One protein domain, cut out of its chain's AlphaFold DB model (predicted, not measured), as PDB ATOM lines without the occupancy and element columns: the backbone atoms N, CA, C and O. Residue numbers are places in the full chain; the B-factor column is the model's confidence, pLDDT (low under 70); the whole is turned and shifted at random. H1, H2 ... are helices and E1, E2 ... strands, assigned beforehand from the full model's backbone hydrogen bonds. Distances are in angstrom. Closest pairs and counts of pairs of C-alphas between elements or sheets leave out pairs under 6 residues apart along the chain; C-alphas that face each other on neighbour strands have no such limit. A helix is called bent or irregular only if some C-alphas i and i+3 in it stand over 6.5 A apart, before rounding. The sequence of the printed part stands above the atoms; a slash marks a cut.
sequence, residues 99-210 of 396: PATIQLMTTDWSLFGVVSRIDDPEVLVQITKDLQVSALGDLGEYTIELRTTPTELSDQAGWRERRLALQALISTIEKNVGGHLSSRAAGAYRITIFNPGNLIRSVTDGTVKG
ATOM      1  N   PRO A  99     -29.018  94.503  77.531       85.81
ATOM      2  CA  PRO A  99     -28.992  95.674  78.391       85.81
ATOM      3  C   PRO A  99     -29.009  95.229  79.854       85.81
ATOM      4  O   PRO A  99     -29.733  94.299  80.198       85.81
ATOM      5  N   ALA A 100     -28.304  95.948  80.732       82.69
ATOM      6  CA  ALA A 100     -28.207  95.625  82.164       82.69
ATOM      7  C   ALA A 100     -29.560  95.567  82.903       82.69
ATOM      8  O   ALA A 100     -29.629  95.149  84.058       82.69
ATOM      9  N   THR A 101     -30.644  95.989  82.248       83.06
ATOM     10  CA  THR A 101     -32.017  95.803  82.707       83.06
ATOM     11  C   THR A 101     -32.504  94.363  82.603       83.06
ATOM     12  O   THR A 101     -33.532  94.088  83.202       83.06
ATOM     13  N   ILE A 102     -31.830  93.478  81.860       85.69
ATOM     14  CA  ILE A 102     -32.074  92.034  81.808       85.69
ATOM     15  C   ILE A 102     -30.824  91.330  82.323       85.69
ATOM     16  O   ILE A 102     -29.729  91.520  81.799       85.69
ATOM     17  N   GLN A 103     -30.991  90.531  83.367       88.19
ATOM     18  CA  GLN A 103     -29.885  89.972  84.132       88.19
ATOM     19  C   GLN A 103     -30.057  88.473  84.310       88.19
ATOM     20  O   GLN A 103     -31.173  87.975  84.464       88.19
ATOM     21  N   LEU A 104     -28.933  87.770  84.340       88.12
ATOM     22  CA  LEU A 104     -28.837  86.369  84.709       88.12
ATOM     23  C   LEU A 104     -28.355  86.278  86.153       88.12
ATOM     24  O   LEU A 104     -27.242  86.701  86.469       88.12
ATOM     25  N   MET A 105     -29.170  85.699  87.027       86.00
ATOM     26  CA  MET A 105     -28.704  85.253  88.333       86.00
ATOM     27  C   MET A 105     -28.163  83.839  88.215       86.00
ATOM     28  O   MET A 105     -28.889  82.937  87.797       86.00
ATOM     29  N   THR A 106     -26.903  83.638  88.589       81.06
ATOM     30  CA  THR A 106     -26.281  82.311  88.611       81.06
ATOM     31  C   THR A 106     -25.072  82.284  89.546       81.06
ATOM     32  O   THR A 106     -24.446  83.317  89.809       81.06
ATOM     33  N   THR A 107     -24.743  81.105  90.067       68.56
ATOM     34  CA  THR A 107     -23.527  80.860  90.858       68.56
ATOM     35  C   THR A 107     -22.343  80.435  89.993       68.56
ATOM     36  O   THR A 107     -21.193  80.703  90.356       68.56
ATOM     37  N   ASP A 108     -22.597  79.806  88.842       68.62
ATOM     38  CA  ASP A 108     -21.572  79.015  88.155       68.62
ATOM     39  C   ASP A 108     -21.120  79.654  86.841       68.62
ATOM     40  O   ASP A 108     -21.348  80.835  86.600       68.62
ATOM     41  N   TRP A 109     -20.370  78.878  86.070       73.81
ATOM     42  CA  TRP A 109     -19.486  79.185  84.947       73.81
ATOM     43  C   TRP A 109     -19.909  80.253  83.924       73.81
ATOM     44  O   TRP A 109     -21.072  80.627  83.816       73.81
ATOM     45  N   SER A 110     -18.929  80.757  83.160       78.88
ATOM     46  CA  SER A 110     -19.148  81.826  82.173       78.88
ATOM     47  C   SER A 110     -20.019  81.373  80.992       78.88
ATOM     48  O   SER A 110     -21.034  82.014  80.722       78.88
ATOM     49  N   LEU A 111     -19.702  80.240  80.349       83.88
ATOM     50  CA  LEU A 111     -20.569  79.624  79.336       83.88
ATOM     51  C   LEU A 111     -21.782  78.947  79.983       83.88
ATOM     52  O   LEU A 111     -21.665  77.983  80.730       83.88
ATOM     53  N   PHE A 112     -22.965  79.452  79.669       85.12
ATOM     54  CA  PHE A 112     -24.216  79.067  80.310       85.12
ATOM     55  C   PHE A 112     -25.088  78.161  79.422       85.12
ATOM     56  O   PHE A 112     -25.777  77.256  79.905       85.12
ATOM     57  N   GLY A 113     -25.046  78.383  78.112       91.19
ATOM     58  CA  GLY A 113     -25.824  77.623  77.145       91.19
ATOM     59  C   GLY A 113     -25.449  77.968  75.714       91.19
ATOM     60  O   GLY A 113     -24.599  78.823  75.466       91.19
ATOM     61  N   VAL A 114     -26.077  77.287  74.764       94.44
ATOM     62  CA  VAL A 114     -25.813  77.424  73.328       94.44
ATOM     63  C   VAL A 114     -27.102  77.341  72.523       94.44
ATOM     64  O   VAL A 114     -28.121  76.834  72.994       94.44
ATOM     65  N   VAL A 115     -27.035  77.801  71.278       95.88
ATOM     66  CA  VAL A 115     -28.091  77.665  70.280       95.88
ATOM     67  C   VAL A 115     -27.520  76.989  69.041       95.88
ATOM     68  O   VAL A 115     -26.528  77.459  68.486       95.88
ATOM     69  N   SER A 116     -28.167  75.917  68.598       95.19
ATOM     70  CA  SER A 116     -27.884  75.209  67.343       95.19
ATOM     71  C   SER A 116     -29.171  75.068  66.526       95.19
ATOM     72  O   SER A 116     -30.254  75.447  66.990       95.19
ATOM     73  N   ARG A 117     -29.103  74.511  65.312       94.50
ATOM     74  CA  ARG A 117     -30.331  74.062  64.632       94.50
ATOM     75  C   ARG A 117     -30.768  72.715  65.204       94.50
ATOM     76  O   ARG A 117     -29.976  71.999  65.808       94.50
ATOM     77  N   ILE A 118     -32.043  72.369  65.033       90.69
ATOM     78  CA  ILE A 118     -32.583  71.102  65.555       90.69
ATOM     79  C   ILE A 118     -31.907  69.878  64.914       90.69
ATOM     80  O   ILE A 118     -31.686  68.902  65.622       90.69
ATOM     81  N   ASP A 119     -31.507  69.968  63.643       86.62
ATOM     82  CA  ASP A 119     -30.897  68.869  62.873       86.62
ATOM     83  C   ASP A 119     -29.436  69.135  62.477       86.62
ATOM     84  O   ASP A 119     -28.884  68.455  61.614       86.62
ATOM     85  N   ASP A 120     -28.813  70.144  63.087       86.88
ATOM     86  CA  ASP A 120     -27.422  70.513  62.837       86.88
ATOM     87  C   ASP A 120     -26.716  70.751  64.177       86.88
ATOM     88  O   ASP A 120     -27.137  71.639  64.931       86.88
ATOM     89  N   PRO A 121     -25.671  69.973  64.507       79.75
ATOM     90  CA  PRO A 121     -24.918  70.172  65.734       79.75
ATOM     91  C   PRO A 121     -24.027  71.424  65.699       79.75
ATOM     92  O   PRO A 121     -23.437  71.742  66.732       79.75
ATOM     93  N   GLU A 122     -23.903  72.134  64.565       88.50
ATOM     94  CA  GLU A 122     -23.184  73.410  64.520       88.50
ATOM     95  C   GLU A 122     -23.803  74.396  65.517       88.50
ATOM     96  O   GLU A 122     -24.982  74.768  65.460       88.50
ATOM     97  N   VAL A 123     -22.969  74.849  66.447       93.38
ATOM     98  CA  VAL A 123     -23.333  75.901  67.386       93.38
ATOM     99  C   VAL A 123     -23.323  77.220  66.631       93.38
ATOM    100  O   VAL A 123     -22.332  77.572  65.998       93.38
ATOM    101  N   LEU A 124     -24.418  77.968  66.715       95.44
ATOM    102  CA  LEU A 124     -24.575  79.274  66.076       95.44
ATOM    103  C   LEU A 124     -24.332  80.413  67.065       95.44
ATOM    104  O   LEU A 124     -23.735  81.424  66.700       95.44
ATOM    105  N   VAL A 125     -24.797  80.251  68.307       95.69
ATOM    106  CA  VAL A 125     -24.732  81.272  69.363       95.69
ATOM    107  C   VAL A 125     -24.372  80.618  70.694       95.69
ATOM    108  O   VAL A 125     -24.933  79.585  71.048       95.69
ATOM    109  N   GLN A 126     -23.470  81.231  71.447       94.00
ATOM    110  CA  GLN A 126     -23.237  80.978  72.862       94.00
ATOM    111  C   GLN A 126     -23.980  81.994  73.719       94.00
ATOM    112  O   GLN A 126     -24.114  83.162  73.358       94.00
ATOM    113  N   ILE A 127     -24.405  81.530  74.885       93.06
ATOM    114  CA  ILE A 127     -24.982  82.325  75.957       93.06
ATOM    115  C   ILE A 127     -23.945  82.352  77.068       93.06
ATOM    116  O   ILE A 127     -23.648  81.307  77.652       93.06
ATOM    117  N   THR A 128     -23.391  83.522  77.353       90.31
ATOM    118  CA  THR A 128     -22.394  83.710  78.405       90.31
ATOM    119  C   THR A 128     -22.878  84.736  79.421       90.31
ATOM    120  O   THR A 128     -23.691  85.607  79.108       90.31
ATOM    121  N   LYS A 129     -22.397  84.644  80.661       87.00
ATOM    122  CA  LYS A 129     -22.431  85.792  81.578       87.00
ATOM    123  C   LYS A 129     -21.207  86.671  81.332       87.00
ATOM    124  O   LYS A 129     -20.131  86.133  81.086       87.00
ATOM    125  N   ASP A 130     -21.364  87.988  81.430       82.69
ATOM    126  CA  ASP A 130     -20.259  88.932  81.217       82.69
ATOM    127  C   ASP A 130     -19.976  89.795  82.456       82.69
ATOM    128  O   ASP A 130     -19.198  89.397  83.331       82.69
ATOM    129  N   LEU A 131     -20.630  90.951  82.589       78.38
ATOM    130  CA  LEU A 131     -20.359  91.895  83.670       78.38
ATOM    131  C   LEU A 131     -21.202  91.584  84.903       78.38
ATOM    132  O   LEU A 131     -22.430  91.528  84.841       78.38
ATOM    133  N   GLN A 132     -20.547  91.439  86.057       79.88
ATOM    134  CA  GLN A 132     -21.252  91.357  87.331       79.88
ATOM    135  C   GLN A 132     -21.835  92.729  87.688       79.88
ATOM    136  O   GLN A 132     -21.099  93.693  87.894       79.88
ATOM    137  N   VAL A 133     -23.160  92.801  87.789       78.62
ATOM    138  CA  VAL A 133     -23.904  94.007  88.169       78.62
ATOM    139  C   VAL A 133     -24.018  94.109  89.688       78.62
ATOM    140  O   VAL A 133     -23.860  95.190  90.256       78.62
ATOM    141  N   SER A 134     -24.277  92.987  90.362       74.94
ATOM    142  CA  SER A 134     -24.371  92.935  91.822       74.94
ATOM    143  C   SER A 134     -24.049  91.538  92.375       74.94
ATOM    144  O   SER A 134     -23.902  90.558  91.635       74.94
ATOM    145  N   ALA A 135     -23.900  91.446  93.697       71.25
ATOM    146  CA  ALA A 135     -23.753  90.189  94.422       71.25
ATOM    147  C   ALA A 135     -24.855  90.081  95.487       71.25
ATOM    148  O   ALA A 135     -24.999  90.972  96.326       71.25
ATOM    149  N   LEU A 136     -25.607  88.981  95.469       62.06
ATOM    150  CA  LEU A 136     -26.641  88.625  96.442       62.06
ATOM    151  C   LEU A 136     -26.243  87.304  97.114       62.06
ATOM    152  O   LEU A 136     -26.678  86.223  96.719       62.06
ATOM    153  N   GLY A 137     -25.386  87.389  98.135       63.44
ATOM    154  CA  GLY A 137     -24.792  86.201  98.760       63.44
ATOM    155  C   GLY A 137     -23.872  85.468  97.778       63.44
ATOM    156  O   GLY A 137     -23.009  86.099  97.171       63.44
ATOM    157  N   ASP A 138     -24.076  84.161  97.608       61.69
ATOM    158  CA  ASP A 138     -23.312  83.336  96.656       61.69
ATOM    159  C   ASP A 138     -23.820  83.447  95.205       61.69
ATOM    160  O   ASP A 138     -23.141  83.008  94.274       61.69
ATOM    161  N   LEU A 139     -24.995  84.054  94.991       69.19
ATOM    162  CA  LEU A 139     -25.564  84.317  93.668       69.19
ATOM    163  C   LEU A 139     -25.075  85.672  93.149       69.19
ATOM    164  O   LEU A 139     -25.280  86.708  93.784       69.19
ATOM    165  N   GLY A 140     -24.456  85.680  91.972       79.00
ATOM    166  CA  GLY A 140     -24.147  86.924  91.268       79.00
ATOM    167  C   GLY A 140     -25.257  87.291  90.288       79.00
ATOM    168  O   GLY A 140     -25.851  86.408  89.668       79.00
ATOM    169  N   GLU A 141     -25.517  88.588  90.138       85.50
ATOM    170  CA  GLU A 141     -26.309  89.139  89.037       85.50
ATOM    171  C   GLU A 141     -25.357  89.574  87.929       85.50
ATOM    172  O   GLU A 141     -24.469  90.394  88.170       85.50
ATOM    173  N   TYR A 142     -25.541  89.041  86.726       87.69
ATOM    174  CA  TYR A 142     -24.678  89.320  85.584       87.69
ATOM    175  C   TYR A 142     -25.480  89.814  84.386       87.69
ATOM    176  O   TYR A 142     -26.640  89.436  84.204       87.69
ATOM    177  N   THR A 143     -24.847  90.618  83.538       89.38
ATOM    178  CA  THR A 143     -25.333  90.835  82.175       89.38
ATOM    179  C   THR A 143     -25.200  89.549  81.359       89.38
ATOM    180  O   THR A 143     -24.367  88.681  81.644       89.38
ATOM    181  N   ILE A 144     -26.076  89.404  80.364       91.50
ATOM    182  CA  ILE A 144     -26.068  88.275  79.432       91.50
ATOM    183  C   ILE A 144     -25.373  88.735  78.161       91.50
ATOM    184  O   ILE A 144     -25.829  89.686  77.532       91.50
ATOM    185  N   GLU A 145     -24.329  88.033  77.754       93.62
ATOM    186  CA  GLU A 145     -23.651  88.259  76.486       93.62
ATOM    187  C   GLU A 145     -23.949  87.110  75.523       93.62
ATOM    188  O   GLU A 145     -23.921  85.929  75.876       93.62
ATOM    189  N   LEU A 146     -24.294  87.472  74.291       95.38
ATOM    190  CA  LEU A 146     -24.632  86.543  73.225       95.38
ATOM    191  C   LEU A 146     -23.516  86.562  72.188       95.38
ATOM    192  O   LEU A 146     -23.336  87.560  71.493       95.38
ATOM    193  N   ARG A 147     -22.769  85.463  72.063       94.31
ATOM    194  CA  ARG A 147     -21.620  85.380  71.149       94.31
ATOM    195  C   ARG A 147     -21.934  84.468  69.977       94.31
ATOM    196  O   ARG A 147     -22.180  83.283  70.175       94.31
ATOM    197  N   THR A 148     -21.921  84.964  68.747       94.81
ATOM    198  CA  THR A 148     -22.061  84.082  67.582       94.81
ATOM    199  C   THR A 148     -20.769  83.312  67.355       94.81
ATOM    200  O   THR A 148     -19.683  83.893  67.427       94.81
ATOM    201  N   THR A 149     -20.863  82.048  66.958       93.38
ATOM    202  CA  THR A 149     -19.690  81.344  66.430       93.38
ATOM    203  C   THR A 149     -19.252  81.982  65.111       93.38
ATOM    204  O   THR A 149     -20.094  82.510  64.380       93.38
ATOM    205  N   PRO A 150     -17.953  81.989  64.781       93.81
ATOM    206  CA  PRO A 150     -17.491  82.666  63.579       93.81
ATOM    207  C   PRO A 150     -17.958  81.971  62.288       93.81
ATOM    208  O   PRO A 150     -17.961  80.744  62.205       93.81
ATOM    209  N   THR A 151     -18.296  82.760  61.265       94.94
ATOM    210  CA  THR A 151     -18.470  82.307  59.868       94.94
ATOM    211  C   THR A 151     -17.782  83.275  58.902       94.94
ATOM    212  O   THR A 151     -17.310  84.339  59.314       94.94
ATOM    213  N   GLU A 152     -17.669  82.921  57.623       95.75
ATOM    214  CA  GLU A 152     -17.142  83.826  56.604       95.75
ATOM    215  C   GLU A 152     -17.969  85.119  56.515       95.75
ATOM    216  O   GLU A 152     -19.199  85.102  56.497       95.75
ATOM    217  N   LEU A 153     -17.307  86.269  56.372       93.56
ATOM    218  CA  LEU A 153     -17.996  87.556  56.212       93.56
ATOM    219  C   LEU A 153     -18.910  87.581  54.969       93.56
ATOM    220  O   LEU A 153     -19.937  88.252  54.954       93.56
ATOM    221  N   SER A 154     -18.552  86.827  53.929       93.94
ATOM    222  CA  SER A 154     -19.337  86.690  52.700       93.94
ATOM    223  C   SER A 154     -20.493  85.685  52.798       93.94
ATOM    224  O   SER A 154     -21.312  85.633  51.880       93.94
ATOM    225  N   ASP A 155     -20.578  84.883  53.863       95.25
ATOM    226  CA  ASP A 155     -21.600  83.843  54.025       95.25
ATOM    227  C   ASP A 155     -22.933  84.429  54.517       95.25
ATOM    228  O   ASP A 155     -23.290  84.395  55.695       95.25
ATOM    229  N   GLN A 156     -23.699  84.985  53.578       94.88
ATOM    230  CA  GLN A 156     -24.998  85.602  53.862       94.88
ATOM    231  C   GLN A 156     -26.008  84.624  54.479       94.88
ATOM    232  O   GLN A 156     -26.845  85.030  55.292       94.88
ATOM    233  N   ALA A 157     -25.944  83.342  54.109       94.56
ATOM    234  CA  ALA A 157     -26.816  82.318  54.668       94.56
ATOM    235  C   ALA A 157     -26.436  82.025  56.126       94.56
ATOM    236  O   ALA A 157     -27.303  82.084  56.998       94.56
ATOM    237  N   GLY A 158     -25.149  81.821  56.420       93.88
ATOM    238  CA  GLY A 158     -24.669  81.617  57.786       93.88
ATOM    239  C   GLY A 158     -24.930  82.806  58.710       93.88
ATOM    240  O   GLY A 158     -25.296  82.600  59.871       93.88
ATOM    241  N   TRP A 159     -24.825  84.044  58.211       94.81
ATOM    242  CA  TRP A 159     -25.205  85.245  58.972       94.81
ATOM    243  C   TRP A 159     -26.703  85.338  59.223       94.81
ATOM    244  O   TRP A 159     -27.135  85.749  60.303       94.81
ATOM    245  N   ARG A 160     -27.525  84.946  58.248       94.69
ATOM    246  CA  ARG A 160     -28.972  84.860  58.445       94.69
ATOM    247  C   ARG A 160     -29.320  83.848  59.539       94.69
ATOM    248  O   ARG A 160     -30.115  84.191  60.409       94.69
ATOM    249  N   GLU A 161     -28.719  82.661  59.530       95.44
ATOM    250  CA  GLU A 161     -28.967  81.633  60.551       95.44
ATOM    251  C   GLU A 161     -28.583  82.107  61.957       95.44
ATOM    252  O   GLU A 161     -29.369  81.965  62.891       95.44
ATOM    253  N   ARG A 162     -27.424  82.760  62.110       96.38
ATOM    254  CA  ARG A 162     -26.989  83.337  63.396       96.38
ATOM    255  C   ARG A 162     -27.947  84.414  63.900       96.38
ATOM    256  O   ARG A 162     -28.318  84.397  65.071       96.38
ATOM    257  N   ARG A 163     -28.425  85.303  63.024       95.44
ATOM    258  CA  ARG A 163     -29.419  86.327  63.396       95.44
ATOM    259  C   ARG A 163     -30.758  85.732  63.814       95.44
ATOM    260  O   ARG A 163     -31.343  86.190  64.790       95.44
ATOM    261  N   LEU A 164     -31.245  84.725  63.095       95.50
ATOM    262  CA  LEU A 164     -32.487  84.034  63.441       95.50
ATOM    263  C   LEU A 164     -32.347  83.253  64.761       95.50
ATOM    264  O   LEU A 164     -33.260  83.286  65.585       95.50
ATOM    265  N   ALA A 165     -31.189  82.634  65.012       96.31
ATOM    266  CA  ALA A 165     -30.869  81.999  66.290       96.31
ATOM    267  C   ALA A 165     -30.830  83.019  67.445       96.31
ATOM    268  O   ALA A 165     -31.438  82.779  68.488       96.31
ATOM    269  N   LEU A 166     -30.197  84.185  67.244       96.50
ATOM    270  CA  LEU A 166     -30.214  85.299  68.202       96.50
ATOM    271  C   LEU A 166     -31.642  85.779  68.482       96.50
ATOM    272  O   LEU A 166     -32.005  85.978  69.637       96.50
ATOM    273  N   GLN A 167     -32.478  85.923  67.449       94.88
ATOM    274  CA  GLN A 167     -33.885  86.297  67.611       94.88
ATOM    275  C   GLN A 167     -34.661  85.257  68.428       94.88
ATOM    276  O   GLN A 167     -35.343  85.621  69.386       94.88
ATOM    277  N   ALA A 168     -34.530  83.971  68.093       95.38
ATOM    278  CA  ALA A 168     -35.186  82.885  68.817       95.38
ATOM    279  C   ALA A 168     -34.760  82.844  70.294       95.38
ATOM    280  O   ALA A 168     -35.599  82.661  71.184       95.38
ATOM    281  N   LEU A 169     -33.471  83.065  70.559       95.94
ATOM    282  CA  LEU A 169     -32.924  83.133  71.904       95.94
ATOM    283  C   LEU A 169     -33.428  84.352  72.676       95.94
ATOM    284  O   LEU A 169     -33.970  84.183  73.764       95.94
ATOM    285  N   ILE A 170     -33.309  85.560  72.122       94.69
ATOM    286  CA  ILE A 170     -33.751  86.797  72.782       94.69
ATOM    287  C   ILE A 170     -35.247  86.728  73.093       94.69
ATOM    288  O   ILE A 170     -35.641  86.964  74.230       94.69
ATOM    289  N   SER A 171     -36.077  86.287  72.144       93.75
ATOM    290  CA  SER A 171     -37.507  86.073  72.401       93.75
ATOM    291  C   SER A 171     -37.773  85.022  73.481       93.75
ATOM    292  O   SER A 171     -38.791  85.088  74.169       93.75
ATOM    293  N   THR A 172     -36.895  84.028  73.635       94.31
ATOM    294  CA  THR A 172     -36.994  83.051  74.727       94.31
ATOM    295  C   THR A 172     -36.614  83.687  76.061       94.31
ATOM    296  O   THR A 172     -37.328  83.473  77.035       94.31
ATOM    297  N   ILE A 173     -35.559  84.501  76.111       93.25
ATOM    298  CA  ILE A 173     -35.148  85.248  77.309       93.25
ATOM    299  C   ILE A 173     -36.275  86.173  77.776       93.25
ATOM    300  O   ILE A 173     -36.687  86.082  78.929       93.25
ATOM    301  N   GLU A 174     -36.839  86.985  76.878       92.56
ATOM    302  CA  GLU A 174     -37.936  87.916  77.190       92.56
ATOM    303  C   GLU A 174     -39.161  87.185  77.771       92.56
ATOM    304  O   GLU A 174     -39.753  87.628  78.752       92.56
ATOM    305  N   LYS A 175     -39.513  86.013  77.222       91.44
ATOM    306  CA  LYS A 175     -40.631  85.187  77.718       91.44
ATOM    307  C   LYS A 175     -40.370  84.520  79.069       91.44
ATOM    308  O   LYS A 175     -41.328  84.106  79.712       91.44
ATOM    309  N   ASN A 176     -39.107  84.364  79.465       90.62
ATOM    310  CA  ASN A 176     -38.714  83.716  80.719       90.62
ATOM    311  C   ASN A 176     -38.257  84.720  81.785       90.62
ATOM    312  O   ASN A 176     -37.724  84.308  82.811       90.62
ATOM    313  N   VAL A 177     -38.476  86.024  81.589       89.75
ATOM    314  CA  VAL A 177     -38.269  87.021  82.647       89.75
ATOM    315  C   VAL A 177     -39.100  86.649  83.880       89.75
ATOM    316  O   VAL A 177     -40.304  86.422  83.790       89.75
ATOM    317  N   GLY A 178     -38.446  86.594  85.041       86.56
ATOM    318  CA  GLY A 178     -39.031  86.124  86.299       86.56
ATOM    319  C   GLY A 178     -38.963  84.606  86.497       86.56
ATOM    320  O   GLY A 178     -39.425  84.116  87.524       86.56
ATOM    321  N   GLY A 179     -38.384  83.865  85.548       89.06
ATOM    322  CA  GLY A 179     -38.240  82.414  85.581       89.06
ATOM    323  C   GLY A 179     -36.867  81.926  85.110       89.06
ATOM    324  O   GLY A 179     -35.934  82.702  84.891       89.06
ATOM    325  N   HIS A 180     -36.744  80.607  84.992       89.69
ATOM    326  CA  HIS A 180     -35.512  79.926  84.597       89.69
ATOM    327  C   HIS A 180     -35.461  79.741  83.075       89.69
ATOM    328  O   HIS A 180     -36.465  79.377  82.461       89.69
ATOM    329  N   LEU A 181     -34.285  79.899  82.461       89.69
ATOM    330  CA  LEU A 181     -34.044  79.354  81.124       89.69
ATOM    331  C   LEU A 181     -33.849  77.841  81.216       89.69
ATOM    332  O   LEU A 181     -33.047  77.351  82.012       89.69
ATOM    333  N   SER A 182     -34.550  77.110  80.352       90.38
ATOM    334  CA  SER A 182     -34.460  75.658  80.212       90.38
ATOM    335  C   SER A 182     -34.164  75.258  78.768       90.38
ATOM    336  O   SER A 182     -34.498  75.981  77.825       90.38
ATOM    337  N   SER A 183     -33.525  74.097  78.594       92.31
ATOM    338  CA  SER A 183     -33.267  73.521  77.272       92.31
ATOM    339  C   SER A 183     -34.582  73.252  76.539       92.31
ATOM    340  O   SER A 183     -35.478  72.614  77.090       92.31
ATOM    341  N   ARG A 184     -34.714  73.738  75.301       94.06
ATOM    342  CA  ARG A 184     -35.960  73.644  74.522       94.06
ATOM    343  C   ARG A 184     -35.751  73.891  73.034       94.06
ATOM    344  O   ARG A 184     -34.774  74.507  72.613       94.06
ATOM    345  N   ALA A 185     -36.749  73.508  72.246       94.81
ATOM    346  CA  ALA A 185     -36.905  74.013  70.889       94.81
ATOM    347  C   ALA A 185     -37.475  75.449  70.885       94.81
ATOM    348  O   ALA A 185     -38.315  75.826  71.717       94.81
ATOM    349  N   ALA A 186     -37.029  76.242  69.915       94.00
ATOM    350  CA  ALA A 186     -37.499  77.588  69.617       94.00
ATOM    351  C   ALA A 186     -37.546  77.776  68.090       94.00
ATOM    352  O   ALA A 186     -36.584  78.212  67.459       94.00
ATOM    353  N   GLY A 187     -38.676  77.402  67.478       93.25
ATOM    354  CA  GLY A 187     -38.795  77.355  66.020       93.25
ATOM    355  C   GLY A 187     -37.890  76.270  65.430       93.25
ATOM    356  O   GLY A 187     -37.968  75.122  65.852       93.25
ATOM    357  N   ALA A 188     -37.025  76.643  64.483       94.81
ATOM    358  CA  ALA A 188     -36.048  75.742  63.855       94.81
ATOM    359  C   ALA A 188     -34.769  75.519  64.693       94.81
ATOM    360  O   ALA A 188     -33.880  74.765  64.286       94.81
ATOM    361  N   TYR A 189     -34.663  76.183  65.847       97.06
ATOM    362  CA  TYR A 189     -33.468  76.188  66.684       97.06
ATOM    363  C   TYR A 189     -33.670  75.394  67.968       97.06
ATOM    364  O   TYR A 189     -34.779  75.301  68.503       97.06
ATOM    365  N   ARG A 190     -32.572  74.851  68.486       95.56
ATOM    366  CA  ARG A 190     -32.489  74.225  69.799       95.56
ATOM    367  C   ARG A 190     -31.651  75.110  70.707       95.56
ATOM    368  O   ARG A 190     -30.504  75.403  70.394       95.56
ATOM    369  N   ILE A 191     -32.232  75.512  71.830       95.25
ATOM    370  CA  ILE A 191     -31.532  76.179  72.923       95.25
ATOM    371  C   ILE A 191     -31.164  75.092  73.928       95.25
ATOM    372  O   ILE A 191     -32.050  74.405  74.438       95.25
ATOM    373  N   THR A 192     -29.876  74.935  74.205       92.62
ATOM    374  CA  THR A 192     -29.353  73.979  75.184       92.62
ATOM    375  C   THR A 192     -28.759  74.757  76.345       92.62
ATOM    376  O   THR A 192     -27.833  75.541  76.160       92.62
ATOM    377  N   ILE A 193     -29.303  74.550  77.539       89.94
ATOM    378  CA  ILE A 193     -28.841  75.159  78.782       89.94
ATOM    379  C   ILE A 193     -28.039  74.124  79.561       89.94
ATOM    380  O   ILE A 193     -28.554  73.052  79.879       89.94
ATOM    381  N   PHE A 194     -26.788  74.457  79.873       84.69
ATOM    382  CA  PHE A 194     -25.899  73.590  80.649       84.69
ATOM    383  C   PHE A 194     -26.067  73.811  82.153       84.69
ATOM    384  O   PHE A 194     -25.870  72.888  82.937       84.69
ATOM    385  N   ASN A 195     -26.479  75.017  82.559       77.94
ATOM    386  CA  ASN A 195     -26.696  75.359  83.959       77.94
ATOM    387  C   ASN A 195     -28.192  75.610  84.265       77.94
ATOM    388  O   ASN A 195     -28.706  76.700  84.022       77.94
ATOM    389  N   PRO A 196     -28.930  74.643  84.825       71.06
ATOM    390  CA  PRO A 196     -30.360  74.811  85.094       71.06
ATOM    391  C   PRO A 196     -30.677  75.755  86.274       71.06
ATOM    392  O   PRO A 196     -31.809  76.219  86.390       71.06
ATOM    393  N   GLY A 197     -29.705  76.084  87.136       72.38
ATOM    394  CA  GLY A 197     -29.897  76.875  88.364       72.38
ATOM    395  C   GLY A 197     -30.032  78.391  88.165       72.38
ATOM    396  O   GLY A 197     -29.776  79.157  89.089       72.38
ATOM    397  N   ASN A 198     -30.387  78.842  86.965       83.94
ATOM    398  CA  ASN A 198     -30.373  80.255  86.595       83.94
ATOM    399  C   ASN A 198     -31.722  80.945  86.756       83.94
ATOM    400  O   ASN A 198     -32.744  80.325  86.515       83.94
ATOM    401  N   LEU A 199     -31.735  82.243  87.037       87.44
ATOM    402  CA  LEU A 199     -32.959  83.045  87.006       87.44
ATOM    403  C   LEU A 199     -32.758  84.266  86.112       87.44
ATOM    404  O   LEU A 199     -31.810  85.025  86.304       87.44
ATOM    405  N   ILE A 200     -33.674  84.482  85.169       88.88
ATOM    406  CA  ILE A 200     -33.707  85.708  84.375       88.88
ATOM    407  C   ILE A 200     -34.490  86.761  85.137       88.88
ATOM    408  O   ILE A 200     -35.668  86.586  85.452       88.88
ATOM    409  N   ARG A 201     -33.849  87.892  85.405       86.62
ATOM    410  CA  ARG A 201     -34.482  89.049  86.029       86.62
ATOM    411  C   ARG A 201     -34.562  90.203  85.063       86.62
ATOM    412  O   ARG A 201     -33.707  90.376  84.202       86.62
ATOM    413  N   SER A 202     -35.594  91.013  85.257       82.94
ATOM    414  CA  SER A 202     -35.703  92.310  84.619       82.94
ATOM    415  C   SER A 202     -35.899  93.396  85.664       82.94
ATOM    416  O   SER A 202     -36.647  93.216  86.623       82.94
ATOM    417  N   VAL A 203     -35.246  94.534  85.450       74.06
ATOM    418  CA  VAL A 203     -35.449  95.775  86.216       74.06
ATOM    419  C   VAL A 203     -36.498  96.680  85.539       74.06
ATOM    420  O   VAL A 203     -36.889  97.708  86.080       74.06
ATOM    421  N   THR A 204     -36.958  96.306  84.341       74.31
ATOM    422  CA  THR A 204     -37.944  97.040  83.520       74.31
ATOM    423  C   THR A 204     -39.007  96.087  82.942       74.31
ATOM    424  O   THR A 204     -39.199  94.993  83.471       74.31
ATOM    425  N   ASP A 205     -39.676  96.458  81.844       74.62
ATOM    426  CA  ASP A 205     -40.728  95.689  81.150       74.62
ATOM    427  C   ASP A 205     -40.270  94.337  80.551       74.62
ATOM    428  O   ASP A 205     -41.055  93.660  79.892       74.62
ATOM    429  N   GLY A 206     -39.013  93.929  80.768       75.25
ATOM    430  CA  GLY A 206     -38.472  92.640  80.325       75.25
ATOM    431  C   GLY A 206     -38.095  92.604  78.851       75.25
ATOM    432  O   GLY A 206     -37.760  91.543  78.339       75.25
ATOM    433  N   THR A 207     -38.142  93.752  78.171       82.12
ATOM    434  CA  THR A 207     -37.969  93.862  76.724       82.12
ATOM    435  C   THR A 207     -36.552  94.322  76.362       82.12
ATOM    436  O   THR A 207     -36.080  95.351  76.847       82.12
ATOM    437  N   VAL A 208     -35.880  93.632  75.433       81.94
ATOM    438  CA  VAL A 208     -34.545  94.021  74.932       81.94
ATOM    439  C   VAL A 208     -34.661  95.178  73.934       81.94
ATOM    440  O   VAL A 208     -35.130  94.997  72.817       81.94
ATOM    441  N   LYS A 209     -34.226  96.390  74.296       78.50
ATOM    442  CA  LYS A 209     -34.333  97.585  73.419       78.50
ATOM    443  C   LYS A 209     -33.070  97.894  72.606       78.50
ATOM    444  O   LYS A 209     -33.096  98.778  71.755       78.50
ATOM    445  N   GLY A 210     -31.986  97.164  72.841       80.56
ATOM    446  CA  GLY A 210     -30.699  97.313  72.167       80.56
ATOM    447  C   GLY A 210     -29.637  96.469  72.863       80.56
ATOM    448  O   GLY A 210     -29.895  95.949  73.945       80.56
TER     449      GLY A 210
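AT A GLANCE: This is residues 99 to 210 of the 396 residues of an uncharacterized protein of Frankia sp. Ea1.12 (UniProt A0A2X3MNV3). A strongly twisted sheet of seven strands curls like part of a barrel round one long helix, H1, which packs in its hollow with residues 158 to 175. The bent hairpin of E3 and E4 reaches one end of the elongated outline, and residues 152 to 157, which stand free, stick out at the other. The printed part has 112 residues, with seven named strands and one named helix in the order E1 E2 E3 E4 H1 E5 E6 E7. The sheet's order is E5 E6 E2 E3 E4 E1 E7, all antiparallel, and the class is mixed, helices and strands. The whole is compact, with a radius of gyration of the C-alphas of 13.9 A and spans of 44 by 26 by 22 A.

IN THESE COORDINATES: Find C-alpha 102 at (-32.074, 92.034, 81.808), where E1 begins; it runs to residue 106, 13.2 A. E2 follows as residues 111 to 117, 18.5 A. E3, residues 120 to 136, is the longest strand by residues, 38.2 A, and bends by 78 degrees at residue 133. E4, residues 139 to 148, measures 26.3 A and bends by 53 degrees at residue 143. Look for C-alpha 156 at (-24.998, 85.602, 53.862); from there H1 runs 28.5 A to residue 175. E5 is residues 184 to 186, 6.5 A, and E6 residues 189 to 193, 13.0 A. E7, residues 199 to 202, spans 10.0 A and ends at C-alpha 202, (-35.703, 92.310, 84.619).

HOW THE PARTS SIT: Start at E1, an inner strand of the sheet with two antiparallel neighbours: its N 103 is within hydrogen-bond range of O 201 of the edge strand E7, at 2.8 A, and its N 104 is within hydrogen-bond range of O 142 of E4, at 2.8 A. E2 E3 E4 form a meander, each strand the antiparallel neighbour of the one before; E1 E2 E3 E4 form a Greek key, a meander whose last strand is also the antiparallel neighbour of E1. In the hairpin of E2 and E3, N 115 and O 125 are 2.8 A apart; in that of E3 and E4, N 128 and O 145 are 2.9 A apart. E6 is antiparallel to E2, with N 114 and O 192 at 2.8 A, and forms a hairpin with the edge strand E5, with N 186 and O 189 at 2.8 A. H1 is on the sheet, in two layers, a helix on one face of a sheet; its closest C-alphas to E3 are those of Arg 162 and Leu 124, 5.4 A, and to E5 those of Ala 168 and Ala 186, 5.8 A. Every O i to N i+4 pair in H1 is within hydrogen-bond range. E5 and E7 are apart.

THE WHOLE: The two C-alphas farthest apart are those of Gly 137 and Ser 154, 46.4 A. The printed part has no cut, and no link is long. The mean pLDDT of the printed part is 87.5; look for values under 70 at residues 107 to 108 and 136 to 139.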